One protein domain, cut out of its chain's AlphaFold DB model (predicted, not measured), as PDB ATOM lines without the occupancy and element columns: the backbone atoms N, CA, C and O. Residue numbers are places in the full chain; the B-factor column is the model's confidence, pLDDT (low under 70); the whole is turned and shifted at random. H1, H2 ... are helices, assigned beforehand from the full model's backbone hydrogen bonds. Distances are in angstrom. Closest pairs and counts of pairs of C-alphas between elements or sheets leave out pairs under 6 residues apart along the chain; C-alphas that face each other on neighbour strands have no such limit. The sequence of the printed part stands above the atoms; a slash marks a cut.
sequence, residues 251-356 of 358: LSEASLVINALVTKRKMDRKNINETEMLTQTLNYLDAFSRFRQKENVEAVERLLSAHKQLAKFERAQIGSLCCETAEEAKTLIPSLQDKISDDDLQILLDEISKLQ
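What this domain is: This is residues 251 to 356 of the 358 residues of the protein "RNA polymerase Rpb4" of Colletotrichum nymphaeae SA-01 (UniProt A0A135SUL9). This is an elongated model of two parts: H1 and H2 form a V at one end, and H3, H4, H5 and H6 gather in a cluster of crossed helices at the other. The narrow end of the V, at the first residues of H1 and the last of H2, points to the cluster, and the link of residues 268 to 275 bridges its open end; in the cluster H3 and H6 lie side by side, running opposite ways at a shallow tilt of 13 degrees, H4 crosses beside H3, and H5 meets H6 about at right angles. The printed part has 106 residues with six named helices, H1 to H6 in order along the chain, and no named strand; the class is all helix. It is only just loose, close to compact, with a radius of gyration of the C-alphas of 16.0 A, and its outline is a rod spanning 51 by 25 by 21 A.

Where its parts are: H1, residues 251 to 267, is the longest helix at 24.3 A from first to last C-alpha; it begins at C-alpha 251, (181.158, 219.024, 108.054). H2, residues 276 to 288, measures 18.3 A. H3, residues 294 to 306, measures 18.6 A and begins at C-alpha 294, (172.887, 216.237, 117.063). H4 is residues 312 to 321, 14.4 A, and H5 is residues 326 to 332, 10.0 A. H6, residues 342 to 354, measures 18.5 A and ends at C-alpha 354, (185.649, 213.231, 123.862).

How they stand to each other: H1 and H3 are the hub, touching three other helices each. H1 touches H2 at a steep tilt of 46 degrees, opposite ways, closest at the C-alphas of Ser 255 and Leu 285, 5.5 A apart. With residues 252 to 256 alone H1 only just touches H3, with 3 pairs of C-alphas within 8 A; the closest, Glu 253 and Val 297, are 6.5 A apart. H1 and H4 only just touch, with 3 such pairs, and only at their ends, the C-alphas of Leu 251 and Ser 320 being 5.6 A apart. H3 touches H4 at a steep tilt of 47 degrees, opposite ways; the closest C-alphas, Leu 304 and Arg 315, are 5.8 A apart. H3 and H6 only just touch, with 3 pairs of C-alphas within 8 A, at a shallow tilt of 13 degrees, opposite ways; the closest, Val 300 and Ile 352, are 6.1 A apart. H5 touches H6 about perpendicular, at 87 degrees, with the closest C-alphas, Ala 326 and Gln 346, 5.3 A apart. H1 stays apart from H5 and H6. In each of H1 to H6 every O i to N i+4 pair is within hydrogen-bond range.

The domain as a whole: The two C-alphas farthest apart, those of Arg 269 and Asp 343, are 51.2 A apart. The printed part has no cut. No link is long; those from H2 to H3, H3 to H4 and H4 to H5 are tight. The mean pLDDT of the printed part is 93.6, and residues 271 to 273 are under 70.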
ATOM      1  N   LEU A 251     181.705 220.148 108.833       96.94
ATOM      2  CA  LEU A 251     181.158 219.024 108.054       96.94
ATOM      3  C   LEU A 251     179.957 218.362 108.750       96.94
ATOM      4  O   LEU A 251     178.969 218.000 108.113       96.94
ATOM      5  N   SER A 252     180.020 218.243 110.074       96.69
ATOM      6  CA  SER A 252     178.964 217.624 110.874       96.69
ATOM      7  C   SER A 252     177.694 218.487 110.927       96.69
ATOM      8  O   SER A 252     176.591 217.971 110.747       96.69
ATOM      9  N   GLU A 253     177.823 219.811 111.075       96.56
ATOM     10  CA  GLU A 253     176.682 220.737 110.984       96.56
ATOM     11  C   GLU A 253     176.062 220.733 109.583       96.56
ATOM     12  O   GLU A 253     174.840 220.650 109.443       96.56
ATOM     13  N   ALA A 254     176.896 220.773 108.538       97.62
ATOM     14  CA  ALA A 254     176.439 220.728 107.154       97.62
ATOM     15  C   ALA A 254     175.645 219.443 106.863       97.62
ATOM     16  O   ALA A 254     174.578 219.511 106.247       97.62
ATOM     17  N   SER A 255     176.114 218.292 107.362       96.44
ATOM     18  CA  SER A 255     175.413 217.009 107.237       96.44
ATOM     19  C   SER A 255     174.002 217.073 107.831       96.44
ATOM     20  O   SER A 255     173.026 216.741 107.154       96.44
ATOM     21  N   LEU A 256     173.858 217.578 109.062       95.25
ATOM     22  CA  LEU A 256     172.551 217.699 109.716       95.25
ATOM     23  C   LEU A 256     171.613 218.655 108.970       95.25
ATOM     24  O   LEU A 256     170.446 218.327 108.744       95.25
ATOM     25  N   VAL A 257     172.115 219.823 108.563       94.94
ATOM     26  CA  VAL A 257     171.318 220.854 107.882       94.94
ATOM     27  C   VAL A 257     170.813 220.358 106.528       94.94
ATOM     28  O   VAL A 257     169.623 220.493 106.226       94.94
ATOM     29  N   ILE A 258     171.685 219.757 105.716       94.25
ATOM     30  CA  ILE A 258     171.313 219.281 104.379       94.25
ATOM     31  C   ILE A 258     170.354 218.092 104.487       94.25
ATOM     32  O   ILE A 258     169.329 218.087 103.801       94.25
ATOM     33  N   ASN A 259     170.607 217.130 105.382       93.69
ATOM     34  CA  ASN A 259     169.712 215.985 105.581       93.69
ATOM     35  C   ASN A 259     168.319 216.410 106.066       93.69
ATOM     36  O   ASN A 259     167.305 215.919 105.555       93.69
ATOM     37  N   ALA A 260     168.240 217.368 106.996       92.94
ATOM     38  CA  ALA A 260     166.969 217.928 107.447       92.94
ATOM     39  C   ALA A 260     166.220 218.630 106.302       92.94
ATOM     40  O   ALA A 260     165.020 218.417 106.111       92.94
ATOM     41  N   LEU A 261     166.928 219.424 105.495       91.25
ATOM     42  CA  LEU A 261     166.357 220.140 104.356       91.25
ATOM     43  C   LEU A 261     165.842 219.189 103.263       91.25
ATOM     44  O   LEU A 261     164.751 219.398 102.728       91.25
ATOM     45  N   VAL A 262     166.605 218.142 102.937       90.38
ATOM     46  CA  VAL A 262     166.197 217.095 101.989       90.38
ATOM     47  C   VAL A 262     164.950 216.386 102.511       90.38
ATOM     48  O   VAL A 262     163.951 216.319 101.797       90.38
ATOM     49  N   THR A 263     164.953 215.950 103.772       90.44
ATOM     50  CA  THR A 263     163.798 215.290 104.406       90.44
ATOM     51  C   THR A 263     162.554 216.171 104.349       90.44
ATOM     52  O   THR A 263     161.496 215.718 103.907       90.44
ATOM     53  N   LYS A 264     162.687 217.461 104.687       90.25
ATOM     54  CA  LYS A 264     161.574 218.410 104.609       90.25
ATOM     55  C   LYS A 264     161.020 218.531 103.187       90.25
ATOM     56  O   LYS A 264     159.807 218.516 103.003       90.25
ATOM     57  N   ARG A 265     161.873 218.630 102.165       89.56
ATOM     58  CA  ARG A 265     161.396 218.724 100.775       89.56
ATOM     59  C   ARG A 265     160.676 217.452 100.314       89.56
ATOM     60  O   ARG A 265     159.693 217.580  99.585       89.56
ATOM     61  N   LYS A 266     161.103 216.266 100.781       87.38
ATOM     62  CA  LYS A 266     160.402 214.991 100.521       87.38
ATOM     63  C   LYS A 266     158.997 215.024 101.126       87.38
ATOM     64  O   LYS A 266     158.036 214.666 100.449       87.38
ATOM     65  N   MET A 267     158.868 215.515 102.361       89.06
ATOM     66  CA  MET A 267     157.577 215.668 103.046       89.06
ATOM     67  C   MET A 267     156.654 216.675 102.344       89.06
ATOM     68  O   MET A 267     155.471 216.397 102.159       89.06
ATOM     69  N   ASP A 268     157.197 217.806 101.886       88.31
ATOM     70  CA  ASP A 268     156.452 218.862 101.182       88.31
ATOM     71  C   ASP A 268     155.988 218.447  99.764       88.31
ATOM     72  O   ASP A 268     155.362 219.250  99.068       88.31
ATOM     73  N   ARG A 269     156.321 217.230  99.294       78.62
ATOM     74  CA  ARG A 269     156.140 216.765  97.900       78.62
ATOM     75  C   ARG A 269     156.672 217.753  96.856       78.62
ATOM     76  O   ARG A 269     156.198 217.795  95.722       78.62
ATOM     77  N   LYS A 270     157.662 218.562  97.232       76.44
ATOM     78  CA  LYS A 270     158.399 219.390  96.281       76.44
ATOM     79  C   LYS A 270     159.381 218.469  95.579       76.44
ATOM     80  O   LYS A 270     160.060 217.694  96.250       76.44
ATOM     81  N   ASN A 271     159.464 218.563  94.250       65.88
ATOM     82  CA  ASN A 271     160.501 217.862  93.502       65.88
ATOM     83  C   ASN A 271     161.852 218.240  94.103       65.88
ATOM     84  O   ASN A 271     162.290 219.391  94.021       65.88
ATOM     85  N   ILE A 272     162.486 217.274  94.762       67.00
ATOM     86  CA  ILE A 272     163.896 217.391  95.067       67.00
ATOM     87  C   ILE A 272     164.560 217.179  93.732       67.00
ATOM     88  O   ILE A 272     164.559 216.074  93.197       67.00
ATOM     89  N   ASN A 273     165.081 218.260  93.171       68.69
ATOM     90  CA  ASN A 273     166.052 218.142  92.105       68.69
ATOM     91  C   ASN A 273     167.293 217.521  92.762       68.69
ATOM     92  O   ASN A 273     168.162 218.242  93.250       68.69
ATOM     93  N   GLU A 274     167.304 216.190  92.894       73.06
ATOM     94  CA  GLU A 274     168.436 215.396  93.369       73.06
ATOM     95  C   GLU A 274     169.514 215.487  92.287       73.06
ATOM     96  O   GLU A 274     169.660 214.633  91.418       73.06
ATOM     97  N   THR A 275     170.205 216.624  92.268       88.75
ATOM     98  CA  THR A 275     171.340 216.858  91.381       88.75
ATOM     99  C   THR A 275     172.474 215.925  91.776       88.75
ATOM    100  O   THR A 275     172.694 215.713  92.969       88.75
ATOM    101  N   GLU A 276     173.253 215.464  90.804       92.62
ATOM    102  CA  GLU A 276     174.439 214.638  91.050       92.62
ATOM    103  C   GLU A 276     175.379 215.260  92.100       92.62
ATOM    104  O   GLU A 276     175.825 214.573  93.016       92.62
ATOM    105  N   MET A 277     175.584 216.583  92.047       92.94
ATOM    106  CA  MET A 277     176.374 217.320  93.041       92.94
ATOM    107  C   MET A 277     175.838 217.186  94.472       92.94
ATOM    108  O   MET A 277     176.619 217.043  95.410       92.94
ATOM    109  N   LEU A 278     174.515 217.235  94.661       91.94
ATOM    110  CA  LEU A 278     173.900 217.073  95.982       91.94
ATOM    111  C   LEU A 278     174.156 215.663  96.517       91.94
ATOM    112  O   LEU A 278     174.538 215.514  97.674       91.94
ATOM    113  N   THR A 279     174.000 214.646  95.670       92.31
ATOM    114  CA  THR A 279     174.270 213.250  96.031       92.31
ATOM    115  C   THR A 279     175.740 213.046  96.397       92.31
ATOM    116  O   THR A 279     176.038 212.465  97.437       92.31
ATOM    117  N   GLN A 280     176.670 213.582  95.600       95.94
ATOM    118  CA  GLN A 280     178.105 213.533  95.904       95.94
ATOM    119  C   GLN A 280     178.436 214.250  97.221       95.94
ATOM    120  O   GLN A 280     179.204 213.730  98.029       95.94
ATOM    121  N   THR A 281     177.811 215.405  97.476       95.88
ATOM    122  CA  THR A 281     177.992 216.164  98.724       95.88
ATOM    123  C   THR A 281     177.493 215.374  99.931       95.88
ATOM    124  O   THR A 281     178.195 215.286 100.931       95.88
ATOM    125  N   LEU A 282     176.309 214.759  99.845       94.81
ATOM    126  CA  LEU A 282     175.769 213.921 100.918       94.81
ATOM    127  C   LEU A 282     176.673 212.721 101.215       94.81
ATOM    128  O   LEU A 282     176.954 212.461 102.380       94.81
ATOM    129  N   ASN A 283     177.187 212.051 100.182       96.06
ATOM    130  CA  ASN A 283     178.117 210.931 100.349       96.06
ATOM    131  C   ASN A 283     179.423 211.370 101.028       96.06
ATOM    132  O   ASN A 283     179.924 210.682 101.915       96.06
ATOM    133  N   TYR A 284     179.963 212.529 100.642       97.56
ATOM    134  CA  TYR A 284     181.141 213.101 101.291       97.56
ATOM    135  C   TYR A 284     180.866 213.423 102.767       97.56
ATOM    136  O   TYR A 284     181.635 213.039 103.643       97.56
ATOM    137  N   LEU A 285     179.744 214.080 103.063       96.56
ATOM    138  CA  LEU A 285     179.381 214.434 104.432       96.56
ATOM    139  C   LEU A 285     179.107 213.201 105.302       96.56
ATOM    140  O   LEU A 285     179.469 213.204 106.474       96.56
ATOM    141  N   ASP A 286     178.531 212.133 104.758       94.38
ATOM    142  CA  ASP A 286     178.301 210.893 105.508       94.38
ATOM    143  C   ASP A 286     179.611 210.167 105.867       94.38
ATOM    144  O   ASP A 286     179.766 209.648 106.978       94.38
ATOM    145  N   ALA A 287     180.589 210.203 104.954       94.88
ATOM    146  CA  ALA A 287     181.905 209.603 105.154       94.88
ATOM    147  C   ALA A 287     182.815 210.423 106.089       94.88
ATOM    148  O   ALA A 287     183.552 209.843 106.884       94.88
ATOM    149  N   PHE A 288     182.777 211.758 105.995       95.50
ATOM    150  CA  PHE A 288     183.733 212.645 106.672       95.50
ATOM    151  C   PHE A 288     183.155 213.440 107.851       95.50
ATOM    152  O   PHE A 288     183.920 214.072 108.582       95.50
ATOM    153  N   SER A 289     181.838 213.412 108.090       94.94
ATOM    154  CA  SER A 289     181.279 213.988 109.320       94.94
ATOM    155  C   SER A 289     181.804 213.236 110.544       94.94
ATOM    156  O   SER A 289     181.687 212.017 110.668       94.94
ATOM    157  N   ARG A 290     182.418 213.985 111.461       93.75
ATOM    158  CA  ARG A 290     183.033 213.438 112.677       93.75
ATOM    159  C   ARG A 290     182.021 213.214 113.792       93.75
ATOM    160  O   ARG A 290     182.210 212.332 114.621       93.75
ATOM    161  N   PHE A 291     180.940 213.987 113.789       94.50
ATOM    162  CA  PHE A 291     179.891 213.937 114.796       94.50
ATOM    163  C   PHE A 291     178.556 213.676 114.100       94.50
ATOM    164  O   PHE A 291     178.090 214.497 113.313       94.50
ATOM    165  N   ARG A 292     177.933 212.526 114.381       90.38
ATOM    166  CA  ARG A 292     176.630 212.167 113.789       90.38
ATOM    167  C   ARG A 292     175.443 212.534 114.672       90.38
ATOM    168  O   ARG A 292     174.381 212.883 114.165       90.38
ATOM    169  N   GLN A 293     175.617 212.450 115.989       92.56
ATOM    170  CA  GLN A 293     174.569 212.791 116.947       92.56
ATOM    171  C   GLN A 293     174.433 214.308 117.064       92.56
ATOM    172  O   GLN A 293     175.430 215.021 117.213       92.56
ATOM    173  N   LYS A 294     173.192 214.802 117.017       93.69
ATOM    174  CA  LYS A 294     172.887 216.237 117.063       93.69
ATOM    175  C   LYS A 294     173.397 216.877 118.352       93.69
ATOM    176  O   LYS A 294     173.929 217.981 118.325       93.69
ATOM    177  N   GLU A 295     173.280 216.164 119.462       95.19
ATOM    178  CA  GLU A 295     173.706 216.603 120.786       95.19
ATOM    179  C   GLU A 295     175.221 216.849 120.827       95.19
ATOM    180  O   GLU A 295     175.667 217.846 121.397       95.19
ATOM    181  N   ASN A 296     176.001 215.986 120.162       95.50
ATOM    182  CA  ASN A 296     177.455 216.119 120.064       95.50
ATOM    183  C   ASN A 296     177.837 217.298 119.165       95.50
ATOM    184  O   ASN A 296     178.707 218.082 119.533       95.50
ATOM    185  N   VAL A 297     177.148 217.476 118.030       95.94
ATOM    186  CA  VAL A 297     177.367 218.628 117.136       95.94
ATOM    187  C   VAL A 297     177.119 219.945 117.872       95.94
ATOM    188  O   VAL A 297     177.967 220.832 117.852       95.94
ATOM    189  N   GLU A 298     175.999 220.061 118.588       95.56
ATOM    190  CA  GLU A 298     175.685 221.260 119.371       95.56
ATOM    191  C   GLU A 298     176.669 221.488 120.527       95.56
ATOM    192  O   GLU A 298     176.938 222.632 120.896       95.56
ATOM    193  N   ALA A 299     177.187 220.422 121.141       96.00
ATOM    194  CA  ALA A 299     178.193 220.534 122.190       96.00
ATOM    195  C   ALA A 299     179.525 221.068 121.633       96.00
ATOM    196  O   ALA A 299     180.092 221.993 122.215       96.00
ATOM    197  N   VAL A 300     179.972 220.564 120.479       96.44
ATOM    198  CA  VAL A 300     181.164 221.065 119.775       96.44
ATOM    199  C   VAL A 300     180.981 222.529 119.360       96.44
ATOM    200  O   VAL A 300     181.860 223.351 119.619       96.44
ATOM    201  N   GLU A 301     179.820 222.896 118.803       95.69
ATOM    202  CA  GLU A 301     179.501 224.288 118.443       95.69
ATOM    203  C   GLU A 301     179.609 225.220 119.662       95.69
ATOM    204  O   GLU A 301     180.181 226.313 119.572       95.69
ATOM    205  N   ARG A 302     179.099 224.786 120.822       95.62
ATOM    206  CA  ARG A 302     179.160 225.547 122.079       95.62
ATOM    207  C   ARG A 302     180.597 225.746 122.568       95.62
ATOM    208  O   ARG A 302     180.943 226.875 122.920       95.62
ATOM    209  N   LEU A 303     181.425 224.698 122.548       95.69
ATOM    210  CA  LEU A 303     182.842 224.769 122.938       95.69
ATOM    211  C   LEU A 303     183.628 225.733 122.039       95.69
ATOM    212  O   LEU A 303     184.320 226.636 122.517       95.69
ATOM    213  N   LEU A 304     183.462 225.609 120.722       95.56
ATOM    214  CA  LEU A 304     184.137 226.470 119.751       95.56
ATOM    215  C   LEU A 304     183.648 227.923 119.829       95.56
ATOM    216  O   LEU A 304     184.427 228.862 119.670       95.56
ATOM    217  N   SER A 305     182.360 228.136 120.103       94.12
ATOM    218  CA  SER A 305     181.777 229.478 120.204       94.12
ATOM    219  C   SER A 305     182.202 230.244 121.456       94.12
ATOM    220  O   SER A 305     182.147 231.478 121.449       94.12
ATOM    221  N   ALA A 306     182.655 229.547 122.503       95.00
ATOM    222  CA  ALA A 306     183.234 230.171 123.690       95.00
ATOM    223  C   ALA A 306     184.540 230.928 123.370       95.00
ATOM    224  O   ALA A 306     184.813 231.971 123.967       95.00
ATOM    225  N   HIS A 307     185.289 230.469 122.364       94.12
ATOM    226  CA  HIS A 307     186.564 231.040 121.931       94.12
ATOM    227  C   HIS A 307     186.348 232.193 120.938       94.12
ATOM    228  O   HIS A 307     186.528 232.066 119.724       94.12
ATOM    229  N   LYS A 308     185.920 233.352 121.462       93.00
ATOM    230  CA  LYS A 308     185.568 234.544 120.663       93.00
ATOM    231  C   LYS A 308     186.723 235.114 119.838       93.00
ATOM    232  O   LYS A 308     186.457 235.748 118.820       93.00
ATOM    233  N   GLN A 309     187.960 234.873 120.260       93.75
ATOM    234  CA  GLN A 309     189.185 235.279 119.572       93.75
ATOM    235  C   GLN A 309     189.408 234.542 118.245       93.75
ATOM    236  O   GLN A 309     190.067 235.072 117.355       93.75
ATOM    237  N   LEU A 310     188.834 233.344 118.089       94.88
ATOM    238  CA  LEU A 310     188.940 232.562 116.860       94.88
ATOM    239  C   LEU A 310     187.934 233.063 115.826       94.88
ATOM    240  O   LEU A 310     186.759 233.283 116.141       94.88
ATOM    241  N   ALA A 311     188.368 233.196 114.577       94.88
ATOM    242  CA  ALA A 311     187.488 233.492 113.459       94.88
ATOM    243  C   ALA A 311     186.520 232.324 113.212       94.88
ATOM    244  O   ALA A 311     186.809 231.170 113.520       94.88
ATOM    245  N   LYS A 312     185.358 232.617 112.618       95.44
ATOM    246  CA  LYS A 312     184.333 231.600 112.317       95.44
ATOM    247  C   LYS A 312     184.908 230.467 111.452       95.44
ATOM    248  O   LYS A 312     184.746 229.304 111.801       95.44
ATOM    249  N   PHE A 313     185.689 230.825 110.429       96.25
ATOM    250  CA  PHE A 313     186.441 229.883 109.595       96.25
ATOM    251  C   PHE A 313     187.317 228.924 110.410       96.25
ATOM    252  O   PHE A 313     187.229 227.716 110.230       96.25
ATOM    253  N   GLU A 314     188.108 229.441 111.349       97.00
ATOM    254  CA  GLU A 314     189.017 228.629 112.169       97.00
ATOM    255  C   GLU A 314     188.252 227.646 113.049       97.00
ATOM    256  O   GLU A 314     188.620 226.480 113.144       97.00
ATOM    257  N   ARG A 315     187.130 228.088 113.629       96.56
ATOM    258  CA  ARG A 315     186.241 227.213 114.402       96.56
ATOM    259  C   ARG A 315     185.703 226.074 113.536       96.56
ATOM    260  O   ARG A 315     185.728 224.923 113.963       96.56
ATOM    261  N   ALA A 316     185.260 226.380 112.315       96.62
ATOM    262  CA  ALA A 316     184.774 225.361 111.389       96.62
ATOM    263  C   ALA A 316     185.873 224.369 110.974       96.62
ATOM    264  O   ALA A 316     185.595 223.174 110.865       96.62
ATOM    265  N   GLN A 317     187.113 224.837 110.794       97.38
ATOM    266  CA  GLN A 317     188.258 223.974 110.500       97.38
ATOM    267  C   GLN A 317     188.592 223.053 111.679       97.38
ATOM    268  O   GLN A 317     188.649 221.841 111.487       97.38
ATOM    269  N   ILE A 318     188.699 223.579 112.907       97.12
ATOM    270  CA  ILE A 318     188.969 222.770 114.113       97.12
ATOM    271  C   ILE A 318     187.909 221.670 114.281       97.12
ATOM    272  O   ILE A 318     188.245 220.503 114.474       97.12
ATOM    273  N   GLY A 319     186.624 222.021 114.144       96.00
ATOM    274  CA  GLY A 319     185.520 221.064 114.273       96.00
ATOM    275  C   GLY A 319     185.393 220.054 113.123       96.00
ATOM    276  O   GLY A 319     184.662 219.075 113.262       96.00
ATOM    277  N   SER A 320     186.072 220.276 111.993       96.62
ATOM    278  CA  SER A 320     186.026 219.381 110.825       96.62
ATOM    279  C   SER A 320     187.262 218.487 110.719       96.62
ATOM    280  O   SER A 320     187.134 217.304 110.406       96.62
ATOM    281  N   LEU A 321     188.447 219.044 110.985       96.06
ATOM    282  CA  LEU A 321     189.723 218.335 110.893       96.06
ATOM    283  C   LEU A 321     189.941 217.404 112.091       96.06
ATOM    284  O   LEU A 321     190.407 216.285 111.887       96.06
ATOM    285  N   CYS A 322     189.528 217.822 113.298       92.75
ATOM    286  CA  CYS A 322     189.718 217.080 114.551       92.75
ATOM    287  C   CYS A 322     191.174 216.629 114.761       92.75
ATOM    288  O   CYS A 322     191.434 215.439 114.923       92.75
ATOM    289  N   CYS A 323     192.101 217.586 114.733       96.25
ATOM    290  CA  CYS A 323     193.527 217.356 114.973       96.25
ATOM    291  C   CYS A 323     193.783 216.753 116.362       96.25
ATOM    292  O   CYS A 323     193.072 217.068 117.318       96.25
ATOM    293  N   GLU A 324     194.822 215.928 116.474       95.00
ATOM    294  CA  GLU A 324     195.204 215.275 117.732       95.00
ATOM    295  C   GLU A 324     196.104 216.173 118.586       95.00
ATOM    296  O   GLU A 324     196.029 216.150 119.815       95.00
ATOM    297  N   THR A 325     196.943 216.986 117.939       97.75
ATOM    298  CA  THR A 325     197.915 217.850 118.619       97.75
ATOM    299  C   THR A 325     197.757 219.318 118.229       97.75
ATOM    300  O   THR A 325     197.361 219.647 117.107       97.75
ATOM    301  N   ALA A 326     198.107 220.226 119.145       97.50
ATOM    302  CA  ALA A 326     198.133 221.664 118.874       97.50
ATOM    303  C   ALA A 326     199.086 222.037 117.718       97.50
ATOM    304  O   ALA A 326     198.766 222.916 116.915       97.50
ATOM    305  N   GLU A 327     200.221 221.341 117.593       97.25
ATOM    306  CA  GLU A 327     201.187 221.528 116.502       97.25
ATOM    307  C   GLU A 327     200.581 221.169 115.137       97.25
ATOM    308  O   GLU A 327     200.689 221.942 114.183       97.25
ATOM    309  N   GLU A 328     199.879 220.035 115.045       98.06
ATOM    310  CA  GLU A 328     199.153 219.642 113.834       98.06
ATOM    311  C   GLU A 328     198.088 220.685 113.474       98.06
ATOM    312  O   GLU A 328     198.019 221.136 112.329       98.06
ATOM    313  N   ALA A 329     197.297 221.126 114.457       97.75
ATOM    314  CA  ALA A 329     196.250 222.119 114.241       97.75
ATOM    315  C   ALA A 329     196.810 223.445 113.710       97.75
ATOM    316  O   ALA A 329     196.254 224.012 112.771       97.75
ATOM    317  N   LYS A 330     197.928 223.928 114.264       97.06
ATOM    318  CA  LYS A 330     198.600 225.148 113.794       97.06
ATOM    319  C   LYS A 330     199.269 224.970 112.432       97.06
ATOM    320  O   LYS A 330     199.288 225.906 111.639       97.06
ATOM    321  N   THR A 331     199.745 223.767 112.125       96.94
ATOM    322  CA  THR A 331     200.306 223.444 110.806       96.94
ATOM    323  C   THR A 331     199.227 223.445 109.722       96.94
ATOM    324  O   THR A 331     199.436 223.992 108.640       96.94
ATOM    325  N   LEU A 332     198.060 222.860 110.003       97.25
ATOM    326  CA  LEU A 332     196.942 222.791 109.055       97.25
ATOM    327  C   LEU A 332     196.146 224.102 108.974       97.25
ATOM    328  O   LEU A 332     195.570 224.408 107.931       97.25
ATOM    329  N   ILE A 333     196.109 224.875 110.062       96.88
ATOM    330  CA  ILE A 333     195.385 226.144 110.168       96.88
ATOM    331  C   ILE A 333     196.379 227.234 110.616       96.88
ATOM    332  O   ILE A 333     196.379 227.645 111.783       96.88
ATOM    333  N   PRO A 334     197.221 227.746 109.699       95.69
ATOM    334  CA  PRO A 334     198.322 228.656 110.039       95.69
ATOM    335  C   PRO A 334     197.863 229.985 110.651       95.69
ATOM    336  O   PRO A 334     198.635 230.660 111.326       95.69
ATOM    337  N   SER A 335     196.599 230.370 110.468       95.69
ATOM    338  CA  SER A 335     196.032 231.579 111.068       95.69
ATOM    339  C   SER A 335     195.816 231.499 112.588       95.69
ATOM    340  O   SER A 335     195.534 232.525 113.215       95.69
ATOM    341  N   LEU A 336     195.956 230.308 113.191       96.00
ATOM    342  CA  LEU A 336     195.849 230.089 114.638       96.00
ATOM    343  C   LEU A 336     197.106 230.485 115.422       96.00
ATOM    344  O   LEU A 336     197.010 230.634 116.643       96.00
ATOM    345  N   GLN A 337     198.255 230.641 114.754       93.25
ATOM    346  CA  GLN A 337     199.579 230.689 115.385       93.25
ATOM    347  C   GLN A 337     199.660 231.657 116.577       93.25
ATOM    348  O   GLN A 337     200.135 231.264 117.644       93.25
ATOM    349  N   ASP A 338     199.116 232.865 116.409       91.75
ATOM    350  CA  ASP A 338     199.218 233.971 117.373       91.75
ATOM    351  C   ASP A 338     197.930 234.214 118.188       91.75
ATOM    352  O   ASP A 338     197.858 235.155 118.978       91.75
ATOM    353  N   LYS A 339     196.876 233.408 117.991       94.62
ATOM    354  CA  LYS A 339     195.541 233.657 118.583       94.62
ATOM    355  C   LYS A 339     195.256 232.863 119.851       94.62
ATOM    356  O   LYS A 339     194.408 233.270 120.646       94.62
ATOM    357  N   ILE A 340     195.898 231.711 120.002       95.50
ATOM    358  CA  ILE A 340     195.691 230.782 121.112       95.50
ATOM    359  C   ILE A 340     197.018 230.091 121.447       95.50
ATOM    360  O   ILE A 340     197.796 229.746 120.551       95.50
ATOM    361  N   SER A 341     197.301 229.919 122.739       96.94
ATOM    362  CA  SER A 341     198.468 229.162 123.199       96.94
ATOM    363  C   SER A 341     198.294 227.669 122.943       96.94
ATOM    364  O   SER A 341     197.166 227.179 122.899       96.94
ATOM    365  N   ASP A 342     199.405 226.947 122.818       97.06
ATOM    366  CA  ASP A 342     199.388 225.508 122.531       97.06
ATOM    367  C   ASP A 342     198.675 224.712 123.632       97.06
ATOM    368  O   ASP A 342     197.882 223.832 123.316       97.06
ATOM    369  N   ASP A 343     198.864 225.087 124.904       97.38
ATOM    370  CA  ASP A 343     198.216 224.435 126.051       97.38
ATOM    371  C   ASP A 343     196.682 224.566 125.997       97.38
ATOM    372  O   ASP A 343     195.959 223.569 126.039       97.38
ATOM    373  N   ASP A 344     196.173 225.794 125.845       96.62
ATOM    374  CA  ASP A 344     194.732 226.071 125.719       96.62
ATOM    375  C   ASP A 344     194.122 225.391 124.485       96.62
ATOM    376  O   ASP A 344     193.005 224.869 124.539       96.62
ATOM    377  N   LEU A 345     194.853 225.382 123.364       97.31
ATOM    378  CA  LEU A 345     194.414 224.711 122.146       97.31
ATOM    379  C   LEU A 345     194.343 223.196 122.351       97.31
ATOM    380  O   LEU A 345     193.357 222.589 121.944       97.31
ATOM    381  N   GLN A 346     195.331 222.593 123.015       97.88
ATOM    382  CA  GLN A 346     195.325 221.161 123.308       97.88
ATOM    383  C   GLN A 346     194.144 220.779 124.206       97.88
ATOM    384  O   GLN A 346     193.446 219.813 123.911       97.88
ATOM    385  N   ILE A 347     193.852 221.573 125.243       97.25
ATOM    386  CA  ILE A 347     192.686 221.346 126.113       97.25
ATOM    387  C   ILE A 347     191.390 221.361 125.292       97.25
ATOM    388  O   ILE A 347     190.550 220.470 125.443       97.25
ATOM    389  N   LEU A 348     191.232 222.339 124.396       97.12
ATOM    390  CA  LEU A 348     190.066 222.429 123.516       97.12
ATOM    391  C   LEU A 348     189.954 221.214 122.578       97.12
ATOM    392  O   LEU A 348     188.862 220.663 122.424       97.12
ATOM    393  N   LEU A 349     191.059 220.787 121.960       97.12
ATOM    394  CA  LEU A 349     191.090 219.616 121.074       97.12
ATOM    395  C   LEU A 349     190.717 218.333 121.830       97.12
ATOM    396  O   LEU A 349     189.878 217.562 121.357       97.12
ATOM    397  N   ASP A 350     191.247 218.147 123.039       96.69
ATOM    398  CA  ASP A 350     190.942 216.998 123.895       96.69
ATOM    399  C   ASP A 350     189.462 216.967 124.311       96.69
ATOM    400  O   ASP A 350     188.844 215.901 124.391       96.69
ATOM    401  N   GLU A 351     188.857 218.126 124.587       95.81
ATOM    402  CA  GLU A 351     187.425 218.230 124.887       95.81
ATOM    403  C   GLU A 351     186.546 217.886 123.684       95.81
ATOM    404  O   GLU A 351     185.566 217.150 123.832       95.81
ATOM    405  N   ILE A 352     186.909 218.361 122.492       95.75
ATOM    406  CA  ILE A 352     186.206 218.036 121.246       95.75
ATOM    407  C   ILE A 352     186.327 216.537 120.935       95.75
ATOM    408  O   ILE A 352     185.335 215.903 120.570       95.75
ATOM    409  N   SER A 353     187.508 215.950 121.134       94.56
ATOM    410  CA  SER A 353     187.774 214.526 120.890       94.56
ATOM    411  C   SER A 353     186.883 213.606 121.738       94.56
ATOM    412  O   SER A 353     186.347 212.615 121.239       94.56
ATOM    413  N   LYS A 354     186.582 213.981 122.991       94.00
ATOM    414  CA  LYS A 354     185.649 213.231 123.862       94.00
ATOM    415  C   LYS A 354     184.233 213.121 123.290       94.00
ATOM    416  O   LYS A 354     183.512 212.185 123.631       94.00
ATOM    417  N   LEU A 355     183.822 214.065 122.443       93.75
ATOM    418  CA  LEU A 355     182.494 214.095 121.822       93.75
ATOM    419  C   LEU A 355     182.428 213.277 120.526       93.75
ATOM    420  O   LEU A 355     181.343 213.088 119.973       93.75
ATOM    421  N   GLN A 356     183.560 212.759 120.044       88.56
ATOM    422  CA  GLN A 356     183.668 212.009 118.791       88.56
ATOM    423  C   GLN A 356     183.173 210.554 118.920       88.56
ATOM    424  O   GLN A 356     183.692 209.657 118.259       88.56
TER     425      GLN A 356